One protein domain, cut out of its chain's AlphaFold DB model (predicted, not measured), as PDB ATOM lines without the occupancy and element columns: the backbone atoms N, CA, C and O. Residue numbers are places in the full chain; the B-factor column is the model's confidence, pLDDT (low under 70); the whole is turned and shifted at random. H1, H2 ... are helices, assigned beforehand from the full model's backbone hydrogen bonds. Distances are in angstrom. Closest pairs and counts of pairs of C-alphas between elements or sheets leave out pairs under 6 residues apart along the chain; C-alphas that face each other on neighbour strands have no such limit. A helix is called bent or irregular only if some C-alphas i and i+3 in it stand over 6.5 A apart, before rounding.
ATOM      1  N   ALA A 216     173.954 172.257 196.167       82.06
ATOM      2  CA  ALA A 216     175.292 172.576 196.686       82.06
ATOM      3  C   ALA A 216     176.145 171.335 197.002       82.06
ATOM      4  O   ALA A 216     177.366 171.413 197.032       82.06
ATOM      5  N   TYR A 217     175.513 170.188 197.236       85.44
ATOM      6  CA  TYR A 217     176.178 168.921 197.533       85.44
ATOM      7  C   TYR A 217     176.732 168.198 196.293       85.44
ATOM      8  O   TYR A 217     177.482 167.235 196.431       85.44
ATOM      9  N   ARG A 218     176.380 168.632 195.078       91.06
ATOM     10  CA  ARG A 218     176.799 168.001 193.820       91.06
ATOM     11  C   ARG A 218     177.666 168.981 193.008       91.06
ATOM     12  O   ARG A 218     177.111 169.833 192.316       91.06
ATOM     13  N   PRO A 219     179.005 168.853 193.045       91.12
ATOM     14  CA  PRO A 219     179.921 169.709 192.288       91.12
ATOM     15  C   PRO A 219     179.564 169.808 190.801       91.12
ATOM     16  O   PRO A 219     179.247 168.800 190.162       91.12
ATOM     17  N   GLY A 220     179.573 171.019 190.246       91.75
ATOM     18  CA  GLY A 220     179.241 171.262 188.834       91.75
ATOM     19  C   GLY A 220     177.760 171.083 188.458       91.75
ATOM     20  O   GLY A 220     177.398 171.282 187.301       91.75
ATOM     21  N   TYR A 221     176.883 170.697 189.399       93.62
ATOM     22  CA  TYR A 221     175.506 170.297 189.072       93.62
ATOM     23  C   TYR A 221     174.672 171.416 188.481       93.62
ATOM     24  O   TYR A 221     173.881 171.187 187.571       93.62
ATOM     25  N   TYR A 222     174.849 172.626 188.986       93.75
ATOM     26  CA  TYR A 222     174.039 173.754 188.577       93.75
ATOM     27  C   TYR A 222     174.339 174.195 187.135       93.75
ATOM     28  O   TYR A 222     173.398 174.446 186.382       93.75
ATOM     29  N   THR A 223     175.607 174.222 186.711       94.56
ATOM     30  CA  THR A 223     175.975 174.486 185.310       94.56
ATOM     31  C   THR A 223     175.478 173.380 184.389       94.56
ATOM     32  O   THR A 223     174.765 173.684 183.433       94.56
ATOM     33  N   ASP A 224     175.771 172.113 184.705       95.25
ATOM     34  CA  ASP A 224     175.349 170.977 183.875       95.25
ATOM     35  C   ASP A 224     173.833 170.946 183.700       95.25
ATOM     36  O   ASP A 224     173.335 170.728 182.600       95.25
ATOM     37  N   TYR A 225     173.085 171.202 184.778       95.06
ATOM     38  CA  TYR A 225     171.632 171.237 184.725       95.06
ATOM     39  C   TYR A 225     171.135 172.327 183.776       95.06
ATOM     40  O   TYR A 225     170.230 172.086 182.981       95.06
ATOM     41  N   ILE A 226     171.711 173.531 183.841       95.44
ATOM     42  CA  ILE A 226     171.333 174.639 182.954       95.44
ATOM     43  C   ILE A 226     171.650 174.300 181.495       95.44
ATOM     44  O   ILE A 226     170.821 174.550 180.617       95.44
ATOM     45  N   GLU A 227     172.828 173.736 181.225       96.50
ATOM     46  CA  GLU A 227     173.243 173.339 179.876       96.50
ATOM     47  C   GLU A 227     172.357 172.227 179.314       96.50
ATOM     48  O   GLU A 227     171.840 172.353 178.199       96.50
ATOM     49  N   GLN A 228     172.120 171.178 180.102       96.06
ATOM     50  CA  GLN A 228     171.246 170.068 179.746       96.06
ATOM     51  C   GLN A 228     169.822 170.562 179.489       96.06
ATOM     52  O   GLN A 228     169.260 170.290 178.430       96.06
ATOM     53  N   TRP A 229     169.264 171.360 180.403       96.00
ATOM     54  CA  TRP A 229     167.920 171.919 180.267       96.00
ATOM     55  C   TRP A 229     167.764 172.728 178.980       96.00
ATOM     56  O   TRP A 229     166.815 172.529 178.222       96.00
ATOM     57  N   ASN A 230     168.712 173.628 178.710       97.06
ATOM     58  CA  ASN A 230     168.686 174.473 177.519       97.06
ATOM     59  C   ASN A 230     168.897 173.677 176.219       97.06
ATOM     60  O   ASN A 230     168.472 174.134 175.161       97.06
ATOM     61  N   THR A 231     169.545 172.512 176.292       97.44
ATOM     62  CA  THR A 231     169.777 171.626 175.143       97.44
ATOM     63  C   THR A 231     168.565 170.742 174.855       97.44
ATOM     64  O   THR A 231     168.179 170.583 173.698       97.44
ATOM     65  N   GLU A 232     167.958 170.167 175.893       97.38
ATOM     66  CA  GLU A 232     166.877 169.184 175.767       97.38
ATOM     67  C   GLU A 232     165.496 169.821 175.563       97.38
ATOM     68  O   GLU A 232     164.625 169.186 174.975       97.38
ATOM     69  N   ARG A 233     165.283 171.064 176.024       95.50
ATOM     70  CA  ARG A 233     163.969 171.734 176.014       95.50
ATOM     71  C   ARG A 233     163.977 173.017 175.190       95.50
ATOM     72  O   ARG A 233     163.833 174.120 175.717       95.50
ATOM     73  N   LEU A 234     164.138 172.870 173.877       96.25
ATOM     74  CA  LEU A 234     164.248 173.994 172.936       96.25
ATOM     75  C   LEU A 234     162.966 174.844 172.840       96.25
ATOM     76  O   LEU A 234     163.019 176.014 172.465       96.25
ATOM     77  N   GLU A 235     161.817 174.253 173.160       97.06
ATOM     78  CA  GLU A 235     160.506 174.901 173.202       97.06
ATOM     79  C   GLU A 235     160.251 175.713 174.481       97.06
ATOM     80  O   GLU A 235     159.348 176.553 174.503       97.06
ATOM     81  N   GLU A 236     161.032 175.493 175.539       95.31
ATOM     82  CA  GLU A 236     160.910 176.237 176.787       95.31
ATOM     83  C   GLU A 236     161.806 177.481 176.812       95.31
ATOM     84  O   GLU A 236     162.768 177.625 176.059       95.31
ATOM     85  N   VAL A 237     161.492 178.424 177.707       94.19
ATOM     86  CA  VAL A 237     162.339 179.607 177.891       94.19
ATOM     87  C   VAL A 237     163.688 179.154 178.463       94.19
ATOM     88  O   VAL A 237     163.705 178.577 179.557       94.19
ATOM     89  N   PRO A 238     164.813 179.442 177.782       95.75
ATOM     90  CA  PRO A 238     166.120 179.020 178.255       95.75
ATOM     91  C   PRO A 238     166.458 179.716 179.571       95.75
ATOM     92  O   PRO A 238     166.199 180.914 179.750       95.75
ATOM     93  N   ILE A 239     167.080 178.974 180.480       94.94
ATOM     94  CA  ILE A 239     167.586 179.509 181.738       94.94
ATOM     95  C   ILE A 239     168.816 180.352 181.403       94.94
ATOM     96  O   ILE A 239     169.836 179.842 180.934       94.94
ATOM     97  N   LYS A 240     168.706 181.665 181.619       93.50
ATOM     98  CA  LYS A 240     169.791 182.622 181.402       93.50
ATOM     99  C   LYS A 240     170.337 183.073 182.746       93.50
ATOM    100  O   LYS A 240     169.594 183.633 183.550       93.50
ATOM    101  N   GLN A 241     171.633 182.878 182.954       92.44
ATOM    102  CA  GLN A 241     172.327 183.459 184.096       92.44
ATOM    103  C   GLN A 241     172.406 184.980 183.931       92.44
ATOM    104  O   GLN A 241     172.754 185.497 182.862       92.44
ATOM    105  N   ALA A 242     172.036 185.712 184.981       91.25
ATOM    106  CA  ALA A 242     172.171 187.156 185.010       91.25
ATOM    107  C   ALA A 242     173.657 187.539 185.011       91.25
ATOM    108  O   ALA A 242     174.472 186.915 185.684       91.25
ATOM    109  N   LYS A 243     174.004 188.589 184.259       89.31
ATOM    110  CA  LYS A 243     175.386 189.100 184.181       89.31
ATOM    111  C   LYS A 243     175.844 189.786 185.466       89.31
ATOM    112  O   LYS A 243     177.038 189.891 185.706       89.31
ATOM    113  N   GLU A 244     174.893 190.301 186.235       90.25
ATOM    114  CA  GLU A 244     175.141 190.994 187.492       90.25
ATOM    115  C   GLU A 244     174.585 190.156 188.636       90.25
ATOM    116  O   GLU A 244     173.424 189.737 188.606       90.25
ATOM    117  N   THR A 245     175.412 189.942 189.655       86.31
ATOM    118  CA  THR A 245     174.995 189.277 190.884       86.31
ATOM    119  C   THR A 245     174.146 190.244 191.700       86.31
ATOM    120  O   THR A 245     174.646 191.189 192.309       86.31
ATOM    121  N   MET A 246     172.837 190.010 191.714       83.31
ATOM    122  CA  MET A 246     171.885 190.761 192.520       83.31
ATOM    123  C   MET A 246     171.102 189.768 193.368       83.31
ATOM    124  O   MET A 246     170.200 189.093 192.871       83.31
ATOM    125  N   LEU A 247     171.425 189.701 194.662       79.12
ATOM    126  CA  LEU A 247     170.699 188.860 195.609       79.12
ATOM    127  C   LEU A 247     169.255 189.346 195.725       79.12
ATOM    128  O   LEU A 247     168.958 190.368 196.346       79.12
ATOM    129  N   ARG A 248     168.345 188.597 195.107       80.12
ATOM    130  CA  ARG A 248     166.912 188.837 195.201       80.12
ATOM    131  C   ARG A 248     166.324 187.871 196.208       80.12
ATOM    132  O   ARG A 248     166.579 186.667 196.168       80.12
ATOM    133  N   ARG A 249     165.497 188.406 197.106       80.75
ATOM    134  CA  ARG A 249     164.672 187.575 197.978       80.75
ATOM    135  C   ARG A 249     163.779 186.709 197.093       80.75
ATOM    136  O   ARG A 249     163.024 187.248 196.287       80.75
ATOM    137  N   MET A 250     163.850 185.394 197.270       75.44
ATOM    138  CA  MET A 250     162.865 184.488 196.691       75.44
ATOM    139  C   MET A 250     161.541 184.732 197.425       75.44
ATOM    140  O   MET A 250     161.478 184.644 198.655       75.44
ATOM    141  N   VAL A 251     160.516 185.173 196.696       74.00
ATOM    142  CA  VAL A 251     159.182 185.436 197.249       74.00
ATOM    143  C   VAL A 251     158.275 184.301 196.805       74.00
ATOM    144  O   VAL A 251     157.988 184.177 195.621       74.00
ATOM    145  N   PHE A 252     157.832 183.489 197.760       69.62
ATOM    146  CA  PHE A 252     156.862 182.423 197.524       69.62
ATOM    147  C   PHE A 252     155.449 182.955 197.742       69.62
ATOM    148  O   PHE A 252     155.191 183.660 198.722       69.62
ATOM    149  N   HIS A 253     154.536 182.634 196.827       57.16
ATOM    150  CA  HIS A 253     153.165 183.147 196.849       57.16
ATOM    151  C   HIS A 253     152.201 182.315 197.715       57.16
ATOM    152  O   HIS A 253     151.037 182.689 197.847       57.16
ATOM    153  N   GLY A 254     152.668 181.261 198.391       51.53
ATOM    154  CA  GLY A 254     151.834 180.457 199.283       51.53
ATOM    155  C   GLY A 254     152.628 179.550 200.222       51.53
ATOM    156  O   GLY A 254     153.776 179.214 199.965       51.53
ATOM    157  N   ALA A 255     152.002 179.146 201.329       45.78
ATOM    158  CA  ALA A 255     152.632 178.382 202.412       45.78
ATOM    159  C   ALA A 255     152.716 176.855 202.168       45.78
ATOM    160  O   ALA A 255     152.871 176.105 203.127       45.78
ATOM    161  N   ARG A 256     152.541 176.377 200.927       54.81
ATOM    162  CA  ARG A 256     152.483 174.936 200.584       54.81
ATOM    163  C   ARG A 256     152.912 174.605 199.153       54.81
ATOM    164  O   ARG A 256     152.649 173.502 198.686       54.81
ATOM    165  N   GLU A 257     153.469 175.563 198.421       64.12
ATOM    166  CA  GLU A 257     153.930 175.270 197.067       64.12
ATOM    167  C   GLU A 257     155.261 174.543 197.172       64.12
ATOM    168  O   GLU A 257     156.262 175.105 197.615       64.12
ATOM    169  N   ASN A 258     155.207 173.266 196.815       69.25
ATOM    170  CA  ASN A 258     156.366 172.428 196.639       69.25
ATOM    171  C   ASN A 258     157.317 173.090 195.639       69.25
ATOM    172  O   ASN A 258     156.903 173.442 194.530       69.25
ATOM    173  N   LEU A 259     158.562 173.329 196.049       76.00
ATOM    174  CA  LEU A 259     159.526 174.010 195.197       76.00
ATOM    175  C   LEU A 259     160.090 173.016 194.213       76.00
ATOM    176  O   LEU A 259     160.781 172.092 194.614       76.00
ATOM    177  N   ALA A 260     159.862 173.207 192.918       86.19
ATOM    178  CA  ALA A 260     160.566 172.383 191.957       86.19
ATOM    179  C   ALA A 260     162.045 172.805 191.902       86.19
ATOM    180  O   ALA A 260     162.386 173.987 191.993       86.19
ATOM    181  N   GLU A 261     162.942 171.840 191.694       88.12
ATOM    182  CA  GLU A 261     164.380 172.092 191.519       88.12
ATOM    183  C   GLU A 261     164.655 173.123 190.414       88.12
ATOM    184  O   GLU A 261     165.466 174.033 190.594       88.12
ATOM    185  N   ILE A 262     163.885 173.069 189.326       91.88
ATOM    186  CA  ILE A 262     163.936 174.049 188.237       91.88
ATOM    187  C   ILE A 262     163.623 175.481 188.700       91.88
ATOM    188  O   ILE A 262     164.241 176.424 188.207       91.88
ATOM    189  N   ASP A 263     162.701 175.676 189.645       90.19
ATOM    190  CA  ASP A 263     162.333 177.010 190.131       90.19
ATOM    191  C   ASP A 263     163.456 177.607 190.979       90.19
ATOM    192  O   ASP A 263     163.784 178.791 190.846       90.19
ATOM    193  N   VAL A 264     164.107 176.768 191.790       90.00
ATOM    194  CA  VAL A 264     165.305 177.145 192.550       90.00
ATOM    195  C   VAL A 264     166.434 177.521 191.590       90.00
ATOM    196  O   VAL A 264     167.006 178.602 191.715       90.00
ATOM    197  N   ILE A 265     166.713 176.691 190.581       92.38
ATOM    198  CA  ILE A 265     167.775 176.941 189.596       92.38
ATOM    199  C   ILE A 265     167.500 178.215 188.789       92.38
ATOM    200  O   ILE A 265     168.397 179.043 188.621       92.38
ATOM    201  N   ARG A 266     166.256 178.440 188.348       93.62
ATOM    202  CA  ARG A 266     165.856 179.681 187.664       93.62
ATOM    203  C   ARG A 266     166.050 180.905 188.552       93.62
ATOM    204  O   ARG A 266     166.526 181.929 188.063       93.62
ATOM    205  N   HIS A 267     165.714 180.817 189.838       91.31
ATOM    206  CA  HIS A 267     165.905 181.921 190.781       91.31
ATOM    207  C   HIS A 267     167.385 182.222 191.039       91.31
ATOM    208  O   HIS A 267     167.780 183.393 191.038       91.31
ATOM    209  N   LEU A 268     168.213 181.187 191.205       91.94
ATOM    210  CA  LEU A 268     169.667 181.318 191.337       91.94
ATOM    211  C   LEU A 268     170.270 181.976 190.086       91.94
ATOM    212  O   LEU A 268     170.997 182.967 190.202       91.94
ATOM    213  N   ALA A 269     169.870 181.520 188.896       93.81
ATOM    214  CA  ALA A 269     170.326 182.075 187.623       93.81
ATOM    215  C   ALA A 269     169.893 183.533 187.448       93.81
ATOM    216  O   ALA A 269     170.715 184.388 187.112       93.81
ATOM    217  N   ALA A 270     168.634 183.855 187.749       92.12
ATOM    218  CA  ALA A 270     168.114 185.219 187.689       92.12
ATOM    219  C   ALA A 270     168.770 186.165 188.710       92.12
ATOM    220  O   ALA A 270     168.777 187.380 188.500       92.12
ATOM    221  N   SER A 271     169.318 185.621 189.799       91.56
ATOM    222  CA  SER A 271     170.062 186.367 190.821       91.56
ATOM    223  C   SER A 271     171.556 186.508 190.498       91.56
ATOM    224  O   SER A 271     172.285 187.147 191.255       91.56
ATOM    225  N   GLY A 272     172.019 185.929 189.384       92.81
ATOM    226  CA  GLY A 272     173.427 185.957 188.983       92.81
ATOM    227  C   GLY A 272     174.321 185.148 189.921       92.81
ATOM    228  O   GLY A 272     175.480 185.510 190.118       92.81
ATOM    229  N   ILE A 273     173.769 184.100 190.543       92.19
ATOM    230  CA  ILE A 273     174.543 183.131 191.317       92.19
ATOM    231  C   ILE A 273     175.230 182.188 190.333       92.19
ATOM    232  O   ILE A 273     174.570 181.573 189.488       92.19
ATOM    233  N   THR A 274     176.553 182.104 190.429       92.50
ATOM    234  CA  THR A 274     177.374 181.245 189.573       92.50
ATOM    235  C   THR A 274     177.586 179.869 190.206       92.50
ATOM    236  O   THR A 274     177.300 179.662 191.389       92.50
ATOM    237  N   GLN A 275     178.099 178.921 189.421       93.19
ATOM    238  CA  GLN A 275     178.453 177.590 189.915       93.19
ATOM    239  C   GLN A 275     179.501 177.665 191.020       93.19
ATOM    240  O   GLN A 275     179.335 177.024 192.046       93.19
ATOM    241  N   GLU A 276     180.518 178.510 190.868       90.62
ATOM    242  CA  GLU A 276     181.602 178.657 191.840       90.62
ATOM    243  C   GLU A 276     181.082 179.191 193.183       90.62
ATOM    244  O   GLU A 276     181.550 178.790 194.249       90.62
ATOM    245  N   MET A 277     180.065 180.063 193.157       89.75
ATOM    246  CA  MET A 277     179.396 180.529 194.374       89.75
ATOM    247  C   MET A 277     178.642 179.395 195.079       89.75
ATOM    248  O   MET A 277     178.693 179.306 196.303       89.75
ATOM    249  N   ILE A 278     177.957 178.525 194.331       89.44
ATOM    250  CA  ILE A 278     177.250 177.357 194.886       89.44
ATOM    251  C   ILE A 278     178.250 176.342 195.437       89.44
ATOM    252  O   ILE A 278     178.118 175.892 196.573       89.44
ATOM    253  N   ASP A 279     179.280 176.039 194.660       88.62
ATOM    254  CA  ASP A 279     180.356 175.120 195.007       88.62
ATOM    255  C   ASP A 279     181.145 175.582 196.236       88.62
ATOM    256  O   ASP A 279     181.589 174.760 197.033       88.62
ATOM    257  N   SER A 280     181.242 176.893 196.481       87.19
ATOM    258  CA  SER A 280     181.838 177.409 197.718       87.19
ATOM    259  C   SER A 280     181.072 176.996 198.987       87.19
ATOM    260  O   SER A 280     181.654 176.963 200.072       87.19
ATOM    261  N   ALA A 281     179.790 176.627 198.860       85.00
ATOM    262  CA  ALA A 281     178.967 176.102 199.949       85.00
ATOM    263  C   ALA A 281     179.057 174.569 200.104       85.00
ATOM    264  O   ALA A 281     178.474 174.020 201.041       85.00
ATOM    265  N   TYR A 282     179.803 173.870 199.240       83.38
ATOM    266  CA  TYR A 282     179.933 172.409 199.250       83.38
ATOM    267  C   TYR A 282     180.402 171.822 200.597       83.38
ATOM    268  O   TYR A 282     179.751 170.895 201.090       83.38
ATOM    269  N   PRO A 283     181.437 172.366 201.282       78.81
ATOM    270  CA  PRO A 283     181.843 171.851 202.592       78.81
ATOM    271  C   PRO A 283     180.724 171.941 203.634       78.81
ATOM    272  O   PRO A 283     180.561 171.052 204.469       78.81
ATOM    273  N   TRP A 284     179.921 173.008 203.574       78.94
ATOM    274  CA  TRP A 284     178.777 173.168 204.463       78.94
ATOM    275  C   TRP A 284     177.671 172.165 204.135       78.94
ATOM    276  O   TRP A 284     177.116 171.564 205.052       78.94
ATOM    277  N   ALA A 285     177.395 171.930 202.850       81.19
ATOM    278  CA  ALA A 285     176.425 170.928 202.425       81.19
ATOM    279  C   ALA A 285     176.802 169.525 202.936       81.19
ATOM    280  O   ALA A 285     175.935 168.820 203.447       81.19
ATOM    281  N   ILE A 286     178.088 169.148 202.899       77.75
ATOM    282  CA  ILE A 286     178.583 167.884 203.476       77.75
ATOM    283  C   ILE A 286     178.300 167.799 204.978       77.75
ATOM    284  O   ILE A 286     177.714 166.820 205.438       77.75
ATOM    285  N   VAL A 287     178.706 168.817 205.746       74.50
ATOM    286  CA  VAL A 287     178.510 168.834 207.206       74.50
ATOM    287  C   VAL A 287     177.027 168.776 207.550       74.50
ATOM    288  O   VAL A 287     176.621 168.086 208.482       74.50
ATOM    289  N   TRP A 288     176.205 169.485 206.781       79.81
ATOM    290  CA  TRP A 288     174.769 169.479 206.966       79.81
ATOM    291  C   TRP A 288     174.172 168.093 206.710       79.81
ATOM    292  O   TRP A 288     173.404 167.609 207.540       79.81
ATOM    293  N   VAL A 289     174.551 167.438 205.608       78.00
ATOM    294  CA  VAL A 289     174.108 166.074 205.282       78.00
ATOM    295  C   VAL A 289     174.527 165.090 206.373       78.00
ATOM    296  O   VAL A 289     173.684 164.325 206.832       78.00
ATOM    297  N   ASP A 290     175.768 165.157 206.860       73.88
ATOM    298  CA  ASP A 290     176.251 164.298 207.952       73.88
ATOM    299  C   ASP A 290     175.409 164.446 209.227       73.88
ATOM    300  O   ASP A 290     175.013 163.454 209.839       73.88
ATOM    301  N   GLN A 291     175.048 165.682 209.577       71.62
ATOM    302  CA  GLN A 291     174.260 165.975 210.777       71.62
ATOM    303  C   GLN A 291     172.776 165.605 210.651       71.62
ATOM    304  O   GLN A 291     172.113 165.403 211.669       71.62
ATOM    305  N   HIS A 292     172.245 165.534 209.428       69.38
ATOM    306  CA  HIS A 292     170.814 165.336 209.167       69.38
ATOM    307  C   HIS A 292     170.485 163.994 208.507       69.38
ATOM    308  O   HIS A 292     169.314 163.721 208.224       69.38
ATOM    309  N   GLN A 293     171.480 163.123 208.320       69.56
ATOM    310  CA  GLN A 293     171.272 161.733 207.934       69.56
ATOM    311  C   GLN A 293     170.572 160.962 209.057       69.56
ATOM    312  O   GLN A 293     171.176 160.279 209.882       69.56
ATOM    313  N   SER A 294     169.246 161.069 209.083       68.75
ATOM    314  CA  SER A 294     168.410 160.129 209.818       68.75
ATOM    315  C   SER A 294     168.275 158.830 209.020       68.75
ATOM    316  O   SER A 294     168.292 158.847 207.787       68.75
ATOM    317  N   ILE A 295     168.056 157.717 209.722       59.97
ATOM    318  CA  ILE A 295     167.836 156.384 209.130       59.97
ATOM    319  C   ILE A 295     166.718 156.415 208.068       59.97
ATOM    320  O   ILE A 295     166.765 155.670 207.096       59.97
ATOM    321  N   HIS A 296     165.740 157.317 208.201       62.25
ATOM    322  CA  HIS A 296     164.603 157.433 207.284       62.25
ATOM    323  C   HIS A 296     164.941 157.991 205.896       62.25
ATOM    324  O   HIS A 296     164.126 157.864 204.989       62.25
ATOM    325  N   PHE A 297     166.114 158.599 205.714       66.31
ATOM    326  CA  PHE A 297     166.513 159.216 204.443       66.31
ATOM    327  C   PHE A 297     167.724 158.532 203.808       66.31
ATOM    328  O   PHE A 297     168.304 159.064 202.865       66.31
ATOM    329  N   GLN A 298     168.121 157.363 204.315       75.00
ATOM    330  CA  GLN A 298     169.348 156.692 203.897       75.00
ATOM    331  C   GLN A 298     169.372 156.393 202.390       75.00
ATOM    332  O   GLN A 298     170.369 156.695 201.741       75.00
ATOM    333  N   ASP A 299     168.266 155.905 201.822       76.69
ATOM    334  CA  ASP A 299     168.173 155.592 200.387       76.69
ATOM    335  C   ASP A 299     168.259 156.853 199.512       76.69
ATOM    336  O   ASP A 299     168.947 156.880 198.491       76.69
ATOM    337  N   TRP A 300     167.616 157.943 199.943       77.50
ATOM    338  CA  TRP A 300     167.690 159.231 199.251       77.50
ATOM    339  C   TRP A 300     169.118 159.787 199.250       77.50
ATOM    340  O   TRP A 300     169.632 160.220 198.218       77.50
ATOM    341  N   TYR A 301     169.783 159.737 200.406       80.38
ATOM    342  CA  TYR A 301     171.170 160.170 200.519       80.38
ATOM    343  C   TYR A 301     172.134 159.262 199.764       80.38
ATOM    344  O   TYR A 301     173.132 159.766 199.264       80.38
ATOM    345  N   HIS A 302     171.831 157.971 199.617       84.50
ATOM    346  CA  HIS A 302     172.638 157.062 198.810       84.50
ATOM    347  C   HIS A 302     172.694 157.512 197.345       84.50
ATOM    348  O   HIS A 302     173.775 157.629 196.779       84.50
ATOM    349  N   HIS A 303     171.551 157.850 196.742       86.00
ATOM    350  CA  HIS A 303     171.529 158.351 195.363       86.00
ATOM    351  C   HIS A 303     172.226 159.707 195.207       86.00
ATOM    352  O   HIS A 303     172.928 159.942 194.218       86.00
ATOM    353  N   LEU A 304     172.065 160.607 196.183       84.31
ATOM    354  CA  LEU A 304     172.811 161.866 196.191       84.31
ATOM    355  C   LEU A 304     174.318 161.631 196.323       84.31
ATOM    356  O   LEU A 304     175.093 162.335 195.680       84.31
ATOM    357  N   GLU A 305     174.725 160.642 197.113       87.06
ATOM    358  CA  GLU A 305     176.122 160.275 197.325       87.06
ATOM    359  C   GLU A 305     176.759 159.681 196.069       87.06
ATOM    360  O   GLU A 305     177.835 160.114 195.667       87.06
ATOM    361  N   GLU A 306     176.076 158.756 195.391       90.00
ATOM    362  CA  GLU A 306     176.518 158.228 194.097       90.00
ATOM    363  C   GLU A 306     176.724 159.361 193.085       90.00
ATOM    364  O   GLU A 306     177.766 159.439 192.429       90.00
ATOM    365  N   SER A 307     175.760 160.287 193.006       88.38
ATOM    366  CA  SER A 307     175.850 161.453 192.126       88.38
ATOM    367  C   SER A 307     177.011 162.377 192.509       88.38
ATOM    368  O   SER A 307     177.722 162.868 191.630       88.38
ATOM    369  N   ARG A 308     177.241 162.598 193.809       90.94
ATOM    370  CA  ARG A 308     178.364 163.397 194.312       90.94
ATOM    371  C   ARG A 308     179.702 162.764 193.951       90.94
ATOM    372  O   ARG A 308     180.567 163.468 193.442       90.94
ATOM    373  N   LEU A 309     179.877 161.463 194.183       90.88
ATOM    374  CA  LEU A 309     181.124 160.750 193.892       90.88
ATOM    375  C   LEU A 309     181.450 160.764 192.395       90.88
ATOM    376  O   LEU A 309     182.584 161.063 192.022       90.88
ATOM    377  N   GLN A 310     180.453 160.527 191.535       91.44
ATOM    378  CA  GLN A 310     180.614 160.647 190.081       91.44
ATOM    379  C   GLN A 310     181.065 162.055 189.678       91.44
ATOM    380  O   GLN A 310     181.974 162.222 188.867       91.44
ATOM    381  N   ARG A 311     180.469 163.083 190.287       91.31
ATOM    382  CA  ARG A 311     180.817 164.480 190.012       91.31
ATOM    383  C   ARG A 311     182.184 164.868 190.551       91.31
ATOM    384  O   ARG A 311     182.910 165.562 189.856       91.31
ATOM    385  N   LEU A 312     182.581 164.384 191.723       90.50
ATOM    386  CA  LEU A 312     183.943 164.568 192.225       90.50
ATOM    387  C   LEU A 312     184.980 163.935 191.299       90.50
ATOM    388  O   LEU A 312     186.041 164.514 191.090       90.50
ATOM    389  N   GLN A 313     184.675 162.777 190.713       92.38
ATOM    390  CA  GLN A 313     185.555 162.153 189.731       92.38
ATOM    391  C   GLN A 313     185.675 162.995 188.449       92.38
ATOM    392  O   GLN A 313     186.749 163.052 187.855       92.38
ATOM    393  N   GLN A 314     184.589 163.645 188.027       92.75
ATOM    394  CA  GLN A 314     184.552 164.449 186.804       92.75
ATOM    395  C   GLN A 314     185.138 165.860 186.978       92.75
ATOM    396  O   GLN A 314     185.865 166.331 186.106       92.75
ATOM    397  N   PHE A 315     184.811 166.540 188.076       90.50
ATOM    398  CA  PHE A 315     185.093 167.962 188.297       90.50
ATOM    399  C   PHE A 315     186.154 168.221 189.373       90.50
ATOM    400  O   PHE A 315     186.658 169.339 189.478       90.50
ATOM    401  N   GLY A 316     186.515 167.207 190.160       92.50
ATOM    402  CA  GLY A 316     187.357 167.367 191.340       92.50
ATOM    403  C   GLY A 316     186.603 167.962 192.532       92.50
ATOM    404  O   GLY A 316     185.400 168.228 192.483       92.50
ATOM    405  N   GLU A 317     187.327 168.152 193.636       88.06
ATOM    406  CA  GLU A 317     186.797 168.858 194.801       88.06
ATOM    407  C   GLU A 317     186.646 170.354 194.475       88.06
ATOM    408  O   GLU A 317     187.599 170.961 193.967       88.06
ATOM    409  N   PRO A 318     185.482 170.972 194.747       88.19
ATOM    410  CA  PRO A 318     185.288 172.366 194.396       88.19
ATOM    411  C   PRO A 318     186.234 173.296 195.152       88.19
ATOM    412  O   PRO A 318     186.445 173.167 196.359       88.19
ATOM    413  N   GLN A 319     186.783 174.282 194.441       87.25
ATOM    414  CA  GLN A 319     187.624 175.299 195.060       87.25
ATOM    415  C   GLN A 319     186.772 176.266 195.881       87.25
ATOM    416  O   GLN A 319     185.827 176.880 195.386       87.25
ATOM    417  N   ILE A 320     187.146 176.446 197.145       83.31
ATOM    418  CA  ILE A 320     186.502 177.420 198.019       83.31
ATOM    419  C   ILE A 320     187.003 178.815 197.635       83.31
ATOM    420  O   ILE A 320     188.192 179.112 197.766       83.31
ATOM    421  N   ILE A 321     186.090 179.687 197.205       83.56
ATOM    422  CA  ILE A 321     186.395 181.096 196.945       83.56
ATOM    423  C   ILE A 321     186.810 181.753 198.269       83.56
ATOM    424  O   ILE A 321     185.998 181.903 199.187       83.56
ATOM    425  N   THR A 322     188.076 182.158 198.375       80.06
ATOM    426  CA  THR A 322     188.651 182.702 199.619       80.06
ATOM    427  C   THR A 322     187.938 183.963 200.108       80.06
ATOM    428  O   THR A 322     187.791 184.190 201.309       80.06
ATOM    429  N   GLU A 323     187.424 184.758 199.177       80.25
ATOM    430  CA  GLU A 323     186.660 185.975 199.410       80.25
ATOM    431  C   GLU A 323     185.306 185.673 200.066       80.25
ATOM    432  O   GLU A 323     184.841 186.455 200.896       80.25
ATOM    433  N   LEU A 324     184.705 184.518 199.749       69.81
ATOM    434  CA  LEU A 324     183.443 184.048 200.329       69.81
ATOM    435  C   LEU A 324     183.643 183.237 201.612       69.81
ATOM    436  O   LEU A 324     182.717 183.108 202.408       69.81
ATOM    437  N   GLN A 325     184.863 182.777 201.886       64.44
ATOM    438  CA  GLN A 325     185.215 182.016 203.090       64.44
ATOM    439  C   GLN A 325     184.970 182.794 204.402       64.44
ATOM    440  O   GLN A 325     184.953 182.217 205.487       64.44
ATOM    441  N   ARG A 326     184.771 184.117 204.310       60.75
ATOM    442  CA  ARG A 326     184.383 184.999 205.424       60.75
ATOM    443  C   ARG A 326     182.943 185.501 205.348       60.75
ATOM    444  O   ARG A 326     182.503 186.165 206.282       60.75
ATOM    445  N   TRP A 327     182.240 185.246 204.243       53.00
ATOM    446  CA  TRP A 327     180.906 185.799 204.022       53.00
ATOM    447  C   TRP A 327     179.882 185.173 204.943       53.00
ATOM    448  O   TRP A 327     179.069 185.914 205.484       53.00
ATOM    449  N   TRP A 328     179.972 183.866 205.193       56.59
ATOM    450  CA  TRP A 328     179.311 183.232 206.326       56.59
ATOM    451  C   TRP A 328     179.742 181.767 206.442       56.59
ATOM    452  O   TRP A 328     179.246 180.904 205.723       56.59
ATOM    453  N   THR A 329     180.650 181.476 207.369       51.81
ATOM    454  CA  THR A 329     180.819 180.112 207.881       51.81
ATOM    455  C   THR A 329     179.980 180.060 209.149       51.81
ATOM    456  O   THR A 329     180.386 180.699 210.125       51.81
ATOM    457  N   PRO A 330     178.797 179.416 209.149       50.78
ATOM    458  CA  PRO A 330     177.957 179.384 210.336       50.78
ATOM    459  C   PRO A 330     178.768 178.785 211.476       50.78
ATOM    460  O   PRO A 330     179.289 177.670 211.381       50.78
ATOM    461  N   ASP A 331     178.928 179.564 212.542       60.62
ATOM    462  CA  ASP A 331     179.563 179.050 213.737       60.62
ATOM    463  C   ASP A 331     178.647 178.013 214.403       60.62
ATOM    464  O   ASP A 331     177.482 177.812 214.043       60.62
ATOM    465  N   ILE A 332     179.171 177.329 215.414       48.34
ATOM    466  CA  ILE A 332     178.408 176.300 216.123       48.34
ATOM    467  C   ILE A 332     177.101 176.840 216.740       48.34
ATOM    468  O   ILE A 332     176.169 176.076 216.993       48.34
ATOM    469  N   GLY A 333     177.028 178.147 217.010       55.88
ATOM    470  CA  GLY A 333     175.837 178.833 217.488       55.88
ATOM    471  C   GLY A 333     174.823 179.092 216.376       55.88
ATOM    472  O   GLY A 333     173.628 178.929 216.615       55.88
ATOM    473  N   ASP A 334     175.269 179.442 215.173       53.31
ATOM    474  CA  ASP A 334     174.411 179.612 213.999       53.31
ATOM    475  C   ASP A 334     173.810 178.281 213.544       53.31
ATOM    476  O   ASP A 334     172.595 178.203 213.361       53.31
ATOM    477  N   THR A 335     174.594 177.201 213.507       52.38
ATOM    478  CA  THR A 335     174.068 175.848 213.252       52.38
ATOM    479  C   THR A 335     173.027 175.453 214.301       52.38
ATOM    480  O   THR A 335     171.943 174.976 213.967       52.38
ATOM    481  N   HIS A 336     173.287 175.742 215.583       51.53
ATOM    482  CA  HIS A 336     172.319 175.494 216.651       51.53
ATOM    483  C   HIS A 336     171.037 176.328 216.495       51.53
ATOM    484  O   HIS A 336     169.941 175.820 216.720       51.53
ATOM    485  N   ARG A 337     171.135 177.596 216.076       55.06
ATOM    486  CA  ARG A 337     169.963 178.446 215.804       55.06
ATOM    487  C   ARG A 337     169.140 177.916 214.638       55.06
ATOM    488  O   ARG A 337     167.921 177.861 214.761       55.06
ATOM    489  N   ILE A 338     169.787 177.506 213.547       52.66
ATOM    490  CA  ILE A 338     169.121 176.891 212.391       52.66
ATOM    491  C   ILE A 338     168.401 175.611 212.834       52.66
ATOM    492  O   ILE A 338     167.226 175.444 212.525       52.66
ATOM    493  N   HIS A 339     169.042 174.765 213.649       55.00
ATOM    494  CA  HIS A 339     168.408 173.566 214.208       55.00
ATOM    495  C   HIS A 339     167.204 173.885 215.090       55.00
ATOM    496  O   HIS A 339     166.166 173.245 214.952       55.00
ATOM    497  N   VAL A 340     167.304 174.881 215.974       54.88
ATOM    498  CA  VAL A 340     166.172 175.305 216.808       54.88
ATOM    499  C   VAL A 340     165.023 175.811 215.937       54.88
ATOM    500  O   VAL A 340     163.875 175.507 216.238       54.88
ATOM    501  N   LEU A 341     165.305 176.540 214.855       49.97
ATOM    502  CA  LEU A 341     164.279 177.019 213.926       49.97
ATOM    503  C   LEU A 341     163.603 175.864 213.173       49.97
ATOM    504  O   LEU A 341     162.379 175.788 213.202       49.97
ATOM    505  N   ILE A 342     164.378 174.934 212.603       50.38
ATOM    506  CA  ILE A 342     163.858 173.743 211.906       50.38
ATOM    507  C   ILE A 342     163.052 172.859 212.866       50.38
ATOM    508  O   ILE A 342     161.978 172.371 212.520       50.38
ATOM    509  N   TYR A 343     163.540 172.658 214.092       56.44
ATOM    510  CA  TYR A 343     162.843 171.879 215.114       56.44
ATOM    511  C   TYR A 343     161.511 172.529 215.507       56.44
ATOM    512  O   TYR A 343     160.482 171.864 215.584       56.44
ATOM    513  N   ASN A 344     161.512 173.842 215.731       49.34
ATOM    514  CA  ASN A 344     160.314 174.592 216.099       49.34
ATOM    515  C   ASN A 344     159.278 174.560 214.959       49.34
ATOM    516  O   ASN A 344     158.101 174.315 215.201       49.34
ATOM    517  N   GLU A 345     159.727 174.698 213.711       46.44
ATOM    518  CA  GLU A 345     158.877 174.588 212.523       46.44
ATOM    519  C   GLU A 345     158.262 173.188 212.364       46.44
ATOM    520  O   GLU A 345     157.060 173.073 212.125       46.44
ATOM    521  N   ARG A 346     159.050 172.123 212.562       48.88
ATOM    522  CA  ARG A 346     158.597 170.736 212.362       48.88
ATOM    523  C   ARG A 346     157.765 170.169 213.510       48.88
ATOM    524  O   ARG A 346     156.877 169.358 213.258       48.88
ATOM    525  N   TYR A 347     158.046 170.563 214.752       50.72
ATOM    526  CA  TYR A 347     157.523 169.859 215.930       50.72
ATOM    527  C   TYR A 347     156.653 170.720 216.844       50.72
ATOM    528  O   TYR A 347     155.715 170.203 217.439       50.72
ATOM    529  N   VAL A 348     156.891 172.029 216.937       49.50
ATOM    530  CA  VAL A 348     156.088 172.902 217.820       49.50
ATOM    531  C   VAL A 348     154.772 173.324 217.149       49.50
ATOM    532  O   VAL A 348     153.852 173.800 217.814       49.50
ATOM    533  N   HIS A 349     154.640 173.111 215.836       48.75
ATOM    534  CA  HIS A 349     153.423 173.383 215.070       48.75
ATOM    535  C   HIS A 349     152.571 172.151 214.740       48.75
ATOM    536  O   HIS A 349     151.582 172.290 214.020       48.75
ATOM    537  N   GLY A 367     181.336 166.784 221.954       32.78
ATOM    538  CA  GLY A 367     182.638 166.442 222.548       32.78
ATOM    539  C   GLY A 367     183.604 165.886 221.495       32.78
ATOM    540  O   GLY A 367     183.166 165.613 220.379       32.78
ATOM    541  N   GLU A 368     184.884 165.699 221.841       33.03
ATOM    542  CA  GLU A 368     185.886 165.003 220.995       33.03
ATOM    543  C   GLU A 368     185.428 163.593 220.551       33.03
ATOM    544  O   GLU A 368     185.970 163.043 219.599       33.03
ATOM    545  N   ASP A 369     184.370 163.058 221.170       33.81
ATOM    546  CA  ASP A 369     183.759 161.756 220.889       33.81
ATOM    547  C   ASP A 369     182.582 161.796 219.884       33.81
ATOM    548  O   ASP A 369     181.868 160.802 219.718       33.81
ATOM    549  N   ALA A 370     182.310 162.931 219.228       41.09
ATOM    550  CA  ALA A 370     181.261 163.006 218.207       41.09
ATOM    551  C   ALA A 370     181.674 162.224 216.945       41.09
ATOM    552  O   ALA A 370     182.532 162.648 216.172       41.09
ATOM    553  N   VAL A 371     181.045 161.069 216.723       48.53
ATOM    554  CA  VAL A 371     181.301 160.224 215.550       48.53
ATOM    555  C   VAL A 371     180.487 160.741 214.359       48.53
ATOM    556  O   VAL A 371     179.306 160.419 214.229       48.53
ATOM    557  N   PHE A 372     181.121 161.522 213.481       49.31
ATOM    558  CA  PHE A 372     180.560 161.949 212.190       49.31
ATOM    559  C   PHE A 372     180.359 160.731 211.280       49.31
ATOM    560  O   PHE A 372     181.304 160.241 210.666       49.31
ATOM    561  N   ARG A 373     179.158 160.145 211.261       56.59
ATOM    562  CA  ARG A 373     178.922 158.858 210.579       56.59
ATOM    563  C   ARG A 373     179.156 158.942 209.082       56.59
ATOM    564  O   ARG A 373     179.747 158.023 208.523       56.59
ATOM    565  N   TYR A 374     178.688 160.004 208.447       58.47
ATOM    566  CA  TYR A 374     178.790 160.165 207.011       58.47
ATOM    567  C   TYR A 374     180.215 160.557 206.608       58.47
ATOM    568  O   TYR A 374     180.781 159.886 205.758       58.47
ATOM    569  N   ILE A 375     180.858 161.511 207.291       56.47
ATOM    570  CA  ILE A 375     182.270 161.862 207.029       56.47
ATOM    571  C   ILE A 375     183.201 160.664 207.285       56.47
ATOM    572  O   ILE A 375     184.155 160.459 206.543       56.47
ATOM    573  N   ASN A 376     182.923 159.837 208.299       63.00
ATOM    574  CA  ASN A 376     183.731 158.644 208.573       63.00
ATOM    575  C   ASN A 376     183.478 157.507 207.573       63.00
ATOM    576  O   ASN A 376     184.391 156.733 207.296       63.00
ATOM    577  N   SER A 377     182.255 157.385 207.047       69.00
ATOM    578  CA  SER A 377     181.923 156.371 206.032       69.00
ATOM    579  C   SER A 377     182.362 156.798 204.627       69.00
ATOM    580  O   SER A 377     182.660 155.947 203.795       69.00
ATOM    581  N   PHE A 378     182.430 158.108 204.386       57.41
ATOM    582  CA  PHE A 378     182.747 158.739 203.107       57.41
ATOM    583  C   PHE A 378     183.730 159.901 203.332       57.41
ATOM    584  O   PHE A 378     183.339 161.071 203.261       57.41
TER     585      PHE A 378
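AT A GLANCE: This is residues 216 to 349 and 367 to 378 of the 445 residues of an uncharacterized protein of Armillaria gallica (UniProt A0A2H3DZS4). What would one see first? This is an open set of helices with few contacts between them: H3 and H4 run through the middle, H1 and H2 lie toward one end of the longest axis, and H6 and H7 lie toward the other. Kinked H5, the longest helix, follows H4 and folds back along one side toward H1, while residues 252 to 260 of a long loop and residues 340 to 349, of which 340 to 348 belong to H6, stick out. What is it made of? The printed part has 146 residues with seven named helices, H1 to H7 in chain order, and no named strand; it is all helix, with 81 residues in the helices. How closely is it folded? It is only just compact, close to loose, with a radius of gyration of the C-alphas of 17.1 A and spans of 53 by 40 by 34 A.

HOW THE PARTS SIT: How does the longest helix stand to the rest? H5, residues 295 to 315, touches no helix and has a kink of 38 degrees near residue 302. It is close to H1, residues 221 to 232, but not clearly touching: the closest C-alphas, those of Tyr 221 and Arg 311, are 7.9 A apart. Which helices touch? H1 touches H3, residues 275 to 279, with residues 221 to 223 alone, the closest C-alphas being those of Tyr 222 and Gln 275 at 6.0 A. H4, residues 282 to 292, touches H7, residues 373 to 377, where the closest C-alphas, those of Asp 290 and Tyr 374, are 4.9 A apart. Where are the other two? H2, residues 261 to 270, is close to H1 but not clearly touching, with the closest C-alphas, those of Tyr 222 and Ile 265, 7.1 A apart and the lines about perpendicular at 81 degrees. H6, residues 332 to 348, touches no helix. What does the backbone show? Every O i to N i+4 pair is within hydrogen-bond range in H1, H2, H3, H4, H6 and H7, and 15 of 17 are in H5.

IN THESE COORDINATES: How long are the helices? H5 measures 29.4 A from first to last C-alpha, H6 22.6 A, H1 15.9 A, H4 15.2 A, H2 14.2 A, and H3 and H7 6.0 A each. H5 is irregular, with C-alphas 296 and 299 8.0 A apart. Where are the anchor points? C-alpha 295 begins H5 at (167.836, 156.384, 209.130), C-alpha 221 begins H1 at (175.506, 170.297, 189.072), and C-alpha 377 ends H7 at (181.923, 156.371, 206.032).

THE WHOLE: How far does it reach? The two C-alphas farthest apart, those of Glu 235 and Glu 368, are 55.0 A apart. Where is it cut or long-linked? Residues 350 to 366 are not printed, with 30.9 A between C-alphas 349 and 367; the links H1 to H2, of 28 residues, and H5 to H6, of 16, are long. Where is confidence low? The mean pLDDT of the printed part is 76.5, with residues 252 to 258, 292 to 297, 324 to 349 and 367 to 378 under 70.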